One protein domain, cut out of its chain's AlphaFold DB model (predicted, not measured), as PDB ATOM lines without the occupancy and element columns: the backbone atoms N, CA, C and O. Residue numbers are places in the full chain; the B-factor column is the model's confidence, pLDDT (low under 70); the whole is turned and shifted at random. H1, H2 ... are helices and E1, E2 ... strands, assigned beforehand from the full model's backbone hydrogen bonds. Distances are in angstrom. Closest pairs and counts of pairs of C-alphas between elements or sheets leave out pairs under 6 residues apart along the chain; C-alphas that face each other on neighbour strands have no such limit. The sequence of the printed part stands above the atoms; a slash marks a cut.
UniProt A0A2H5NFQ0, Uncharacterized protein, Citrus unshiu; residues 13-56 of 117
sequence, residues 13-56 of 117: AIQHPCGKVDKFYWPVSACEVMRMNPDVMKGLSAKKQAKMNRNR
ATOM      1  N   ALA A  13     137.418 128.355 128.422       92.88
ATOM      2  CA  ALA A  13     136.952 128.197 129.793       92.88
ATOM      3  C   ALA A  13     136.810 126.710 130.141       92.88
ATOM      4  O   ALA A  13     136.293 125.927 129.343       92.88
ATOM      5  N   ILE A  14     137.260 126.326 131.334       92.38
ATOM      6  CA  ILE A  14     137.156 124.964 131.861       92.38
ATOM      7  C   ILE A  14     136.218 124.985 133.063       92.38
ATOM      8  O   ILE A  14     136.525 125.584 134.091       92.38
ATOM      9  N   GLN A  15     135.077 124.312 132.931       93.38
ATOM     10  CA  GLN A  15     134.127 124.106 134.019       93.38
ATOM     11  C   GLN A  15     134.490 122.834 134.785       93.38
ATOM     12  O   GLN A  15     134.471 121.731 134.236       93.38
ATOM     13  N   HIS A  16     134.764 122.986 136.074       90.25
ATOM     14  CA  HIS A  16     134.991 121.870 136.981       90.25
ATOM     15  C   HIS A  16     133.671 121.346 137.556       90.25
ATOM     16  O   HIS A  16     132.740 122.137 137.756       90.25
ATOM     17  N   PRO A  17     133.593 120.051 137.923       88.81
ATOM     18  CA  PRO A  17     132.415 119.469 138.572       88.81
ATOM     19  C   PRO A  17     132.034 120.152 139.891       88.81
ATOM     20  O   PRO A  17     130.875 120.147 140.282       88.81
ATOM     21  N   CYS A  18     133.004 120.772 140.571       88.50
ATOM     22  CA  CYS A  18     132.791 121.533 141.803       88.50
ATOM     23  C   CYS A  18     132.216 122.944 141.575       88.50
ATOM     24  O   CYS A  18     132.158 123.735 142.513       88.50
ATOM     25  N   GLY A  19     131.846 123.291 140.337       91.88
ATOM     26  CA  GLY A  19     131.297 124.598 139.976       91.88
ATOM     27  C   GLY A  19     132.349 125.667 139.665       91.88
ATOM     28  O   GLY A  19     132.007 126.701 139.095       91.88
ATOM     29  N   LYS A  20     133.634 125.420 139.952       92.31
ATOM     30  CA  LYS A  20     134.723 126.349 139.608       92.31
ATOM     31  C   LYS A  20     134.896 126.467 138.093       92.31
ATOM     32  O   LYS A  20     134.840 125.459 137.392       92.31
ATOM     33  N   VAL A  21     135.144 127.682 137.610       93.81
ATOM     34  CA  VAL A  21     135.433 127.958 136.197       93.81
ATOM     35  C   VAL A  21     136.800 128.606 136.079       93.81
ATOM     36  O   VAL A  21     136.989 129.721 136.565       93.81
ATOM     37  N   ASP A  22     137.710 127.943 135.375       92.19
ATOM     38  CA  ASP A  22     139.003 128.517 135.011       92.19
ATOM     39  C   ASP A  22     138.893 129.148 133.622       92.19
ATOM     40  O   ASP A  22     138.415 128.510 132.684       92.19
ATOM     41  N   LYS A  23     139.318 130.407 133.485       93.44
ATOM     42  CA  LYS A  23     139.270 131.167 132.228       93.44
ATOM     43  C   LYS A  23     140.686 131.452 131.745       93.44
ATOM     44  O   LYS A  23     141.501 131.965 132.507       93.44
ATOM     45  N   PHE A  24     140.950 131.163 130.476       93.06
ATOM     46  CA  PHE A  24     142.249 131.351 129.842       93.06
ATOM     47  C   PHE A  24     142.133 132.363 128.703       93.06
ATOM     48  O   PHE A  24     141.363 132.190 127.755       93.06
ATOM     49  N   TYR A  25     142.928 133.423 128.806       92.00
ATOM     50  CA  TYR A  25     142.975 134.519 127.834       92.00
ATOM     51  C   TYR A  25     144.097 134.334 126.799       92.00
ATOM     52  O   TYR A  25     144.273 135.155 125.908       92.00
ATOM     53  N   TRP A  26     144.845 133.231 126.894       90.94
ATOM     54  CA  TRP A  26     145.923 132.860 125.982       90.94
ATOM     55  C   TRP A  26     145.768 131.408 125.509       90.94
ATOM     56  O   TRP A  26     145.084 130.617 126.166       90.94
ATOM     57  N   PRO A  27     146.423 131.021 124.397       91.25
ATOM     58  CA  PRO A  27     146.433 129.639 123.939       91.25
ATOM     59  C   PRO A  27     147.058 128.703 124.980       91.25
ATOM     60  O   PRO A  27     148.196 128.902 125.400       91.25
ATOM     61  N   VAL A  28     146.333 127.649 125.351       93.38
ATOM     62  CA  VAL A  28     146.802 126.604 126.273       93.38
ATOM     63  C   VAL A  28     146.843 125.270 125.539       93.38
ATOM     64  O   VAL A  28     145.938 124.938 124.772       93.38
ATOM     65  N   SER A  29     147.893 124.479 125.766       94.06
ATOM     66  CA  SER A  29     148.012 123.158 125.141       94.06
ATOM     67  C   SER A  29     147.110 122.117 125.814       94.06
ATOM     68  O   SER A  29     146.874 122.150 127.023       94.06
ATOM     69  N   ALA A  30     146.669 121.110 125.053       90.69
ATOM     70  CA  ALA A  30     145.882 120.006 125.606       90.69
ATOM     71  C   ALA A  30     146.630 119.246 126.719       90.69
ATOM     72  O   ALA A  30     146.019 118.831 127.700       90.69
ATOM     73  N   CYS A  31     147.954 119.090 126.592       91.94
ATOM     74  CA  CYS A  31     148.778 118.423 127.601       91.94
ATOM     75  C   CYS A  31     148.788 119.198 128.930       91.94
ATOM     76  O   CYS A  31     148.676 118.601 130.000       91.94
ATOM     77  N   GLU A  32     148.861 120.526 128.860       92.88
ATOM     78  CA  GLU A  32     148.816 121.393 130.034       92.88
ATOM     79  C   GLU A  32     147.459 121.329 130.739       92.88
ATOM     80  O   GLU A  32     147.411 121.072 131.943       92.88
ATOM     81  N   VAL A  33     146.362 121.426 129.979       92.81
ATOM     82  CA  VAL A  33     145.002 121.247 130.510       92.81
ATOM     83  C   VAL A  33     144.847 119.878 131.177       92.81
ATOM     84  O   VAL A  33     144.318 119.773 132.283       92.81
ATOM     85  N   MET A  34     145.338 118.816 130.539       91.94
ATOM     86  CA  MET A  34     145.290 117.460 131.085       91.94
ATOM     87  C   MET A  34     146.069 117.319 132.396       91.94
ATOM     88  O   MET A  34     145.605 116.638 133.310       91.94
ATOM     89  N   ARG A  35     147.227 117.978 132.524       90.50
ATOM     90  CA  ARG A  35     148.035 117.970 133.754       90.50
ATOM     91  C   ARG A  35     147.335 118.682 134.913       90.50
ATOM     92  O   ARG A  35     147.452 118.230 136.047       90.50
ATOM     93  N   MET A  36     146.590 119.752 134.631       91.44
ATOM     94  CA  MET A  36     145.792 120.468 135.636       91.44
ATOM     95  C   MET A  36     144.569 119.666 136.114       91.44
ATOM     96  O   MET A  36     144.033 119.952 137.179       91.44
ATOM     97  N   ASN A  37     144.142 118.650 135.355       91.06
ATOM     98  CA  ASN A  37     142.925 117.875 135.602       91.06
ATOM     99  C   ASN A  37     143.240 116.373 135.778       91.06
ATOM    100  O   ASN A  37     142.914 115.552 134.911       91.06
ATOM    101  N   PRO A  38     143.869 115.974 136.902       88.56
ATOM    102  CA  PRO A  38     144.406 114.623 137.079       88.56
ATOM    103  C   PRO A  38     143.338 113.525 137.035       88.56
ATOM    104  O   PRO A  38     143.610 112.422 136.561       88.56
ATOM    105  N   ASP A  39     142.115 113.798 137.487       90.44
ATOM    106  CA  ASP A  39     141.054 112.787 137.524       90.44
ATOM    107  C   ASP A  39     140.520 112.445 136.129       90.44
ATOM    108  O   ASP A  39     140.224 111.282 135.842       90.44
ATOM    109  N   VAL A  40     140.518 113.421 135.216       89.38
ATOM    110  CA  VAL A  40     140.224 113.188 133.796       89.38
ATOM    111  C   VAL A  40     141.274 112.251 133.199       89.38
ATOM    112  O   VAL A  40     140.932 111.267 132.539       89.38
ATOM    113  N   MET A  41     142.556 112.490 133.488       91.94
ATOM    114  CA  MET A  41     143.649 111.639 133.008       91.94
ATOM    115  C   MET A  41     143.570 110.211 133.550       91.94
ATOM    116  O   MET A  41     143.723 109.252 132.785       91.94
ATOM    117  N   LYS A  42     143.259 110.046 134.842       94.06
ATOM    118  CA  LYS A  42     143.027 108.725 135.443       94.06
ATOM    119  C   LYS A  42     141.880 107.999 134.741       94.06
ATOM    120  O   LYS A  42     142.073 106.864 134.306       94.06
ATOM    121  N   GLY A  43     140.737 108.657 134.541       93.25
ATOM    122  CA  GLY A  43     139.580 108.069 133.858       93.25
ATOM    123  C   GLY A  43     139.888 107.617 132.424       93.25
ATOM    124  O   GLY A  43     139.537 106.502 132.026       93.25
ATOM    125  N   LEU A  44     140.614 108.437 131.658       91.12
ATOM    126  CA  LEU A  44     141.050 108.086 130.302       91.12
ATOM    127  C   LEU A  44     142.006 106.888 130.296       91.12
ATOM    128  O   LEU A  44     141.861 105.982 129.469       91.12
ATOM    129  N   SER A  45     142.953 106.850 131.236       89.38
ATOM    130  CA  SER A  45     143.894 105.735 131.366       89.38
ATOM    131  C   SER A  45     143.189 104.429 131.753       89.38
ATOM    132  O   SER A  45     143.439 103.400 131.125       89.38
ATOM    133  N   ALA A  46     142.234 104.474 132.687       94.50
ATOM    134  CA  ALA A  46     141.437 103.320 133.094       94.50
ATOM    135  C   ALA A  46     140.610 102.777 131.921       94.50
ATOM    136  O   ALA A  46     140.621 101.577 131.649       94.50
ATOM    137  N   LYS A  47     139.971 103.660 131.142       93.19
ATOM    138  CA  LYS A  47     139.230 103.273 129.934       93.19
ATOM    139  C   LYS A  47     140.140 102.659 128.866       93.19
ATOM    140  O   LYS A  47     139.748 101.693 128.212       93.19
ATOM    141  N   LYS A  48     141.360 103.183 128.694       93.75
ATOM    142  CA  LYS A  48     142.370 102.611 127.787       93.75
ATOM    143  C   LYS A  48     142.776 101.203 128.232       93.75
ATOM    144  O   LYS A  48     142.819 100.302 127.397       93.75
ATOM    145  N   GLN A  49     143.017 101.002 129.527       89.81
ATOM    146  CA  GLN A  49     143.362  99.695 130.092       89.81
ATOM    147  C   GLN A  49     142.206  98.693 129.975       89.81
ATOM    148  O   GLN A  49     142.429  97.572 129.529       89.81
ATOM    149  N   ALA A  50     140.974  99.110 130.276       91.94
ATOM    150  CA  ALA A  50     139.766  98.298 130.111       91.94
ATOM    151  C   ALA A  50     139.486  97.932 128.644       91.94
ATOM    152  O   ALA A  50     138.909  96.895 128.332       91.94
ATOM    153  N   LYS A  51     139.892  98.784 127.699       91.12
ATOM    154  CA  LYS A  51     139.822  98.436 126.280       91.12
ATOM    155  C   LYS A  51     140.899  97.415 125.922       91.12
ATOM    156  O   LYS A  51     140.585  96.413 125.306       91.12
ATOM    157  N   MET A  52     142.140  97.631 126.352       89.75
ATOM    158  CA  MET A  52     143.258  96.727 126.065       89.75
ATOM    159  C   MET A  52     143.075  95.335 126.689       89.75
ATOM    160  O   MET A  52     143.393  94.335 126.052       89.75
ATOM    161  N   ASN A  53     142.540  95.252 127.910       82.00
ATOM    162  CA  ASN A  53     142.311  93.975 128.584       82.00
ATOM    163  C   ASN A  53     141.121  93.192 127.997       82.00
ATOM    164  O   ASN A  53     141.138  91.969 128.034       82.00
ATOM    165  N   ARG A  54     140.149  93.860 127.365       73.44
ATOM    166  CA  ARG A  54     139.017  93.223 126.674       73.44
ATOM    167  C   ARG A  54     139.431  92.495 125.393       73.44
ATOM    168  O   ARG A  54     138.737  91.588 124.949       73.44
ATOM    169  N   ASN A  55     140.562  92.879 124.810       64.56
ATOM    170  CA  ASN A  55     141.168  92.198 123.668       64.56
ATOM    171  C   ASN A  55     142.104  91.050 124.088       64.56
ATOM    172  O   ASN A  55     142.647  90.370 123.221       64.56
ATOM    173  N   ARG A  56     142.296  90.826 125.394       54.00
ATOM    174  CA  ARG A  56     143.070  89.710 125.934       54.00
ATOM    175  C   ARG A  56     142.082  88.655 126.445       54.00
ATOM    176  O   ARG A  56     141.414  88.919 127.443       54.00
TER     177      ARG A  56
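Overview. This is residues 13 to 56 of the 117 residues of an uncharacterized protein of Citrus unshiu (UniProt A0A2H5NFQ0). A small antiparallel strand hairpin, E1 and E2, forms one end, and a straight helical arm, residues 38 to 56 with H2, sticks out to make most of the length. The short helix H1 comes between them along the chain and makes a corner with H2. The printed part has 44 residues, with named elements in the order E1, E2, H1, H2; the class is mixed, helices and strands. It is only just loose, close to extended, with a radius of gyration of the C-alphas of 13.9 A, and its flat outline spans 45 by 23 by 11 A.

Arrangement. E1, residues 13 to 15, and E2, residues 21 to 24, are antiparallel neighbours in a hairpin, at 162 degrees between their directions. C-alphas 14 and 22 face each other at 5.1 A. N 14 and O 22 are within hydrogen-bond range at 2.8 A, as are N 22 and O 14 at 2.9 A. H1, residues 30 to 36, follows E2 after a tight link of 5 residues. H2, residues 38 to 54, only just touches H1, and only at the corner by their link, with 3 pairs of C-alphas within 8 A. H2 touches H1 with residues 40 to 41 alone; the closest C-alphas, those of Met 34 and Met 41, are 6.3 A apart. H1 and H2 run opposite ways at a steep tilt of 66 degrees. E1 is apart from H1 and H2, and E2 is apart from H2. In H1 and H2 every O i to N i+4 pair is within hydrogen-bond range.

Along the chain. E1 begins at C-alpha 13 (136.952, 128.197, 129.793) and is 6.5 A long; E2 is 9.9 A long. H1 measures 10.0 A. H2 measures 24.4 A, from C-alpha 38 (144.406, 114.623, 137.079) to C-alpha 54 (139.017, 93.223, 126.674).

Size, cuts and confidence. The two C-alphas farthest apart, those of Tyr 25 and Arg 56, are 44.8 A apart. The printed part has no cut, and its three links are tight. Mean pLDDT of the printed part is 89.6; residues 55 to 56 are under 70.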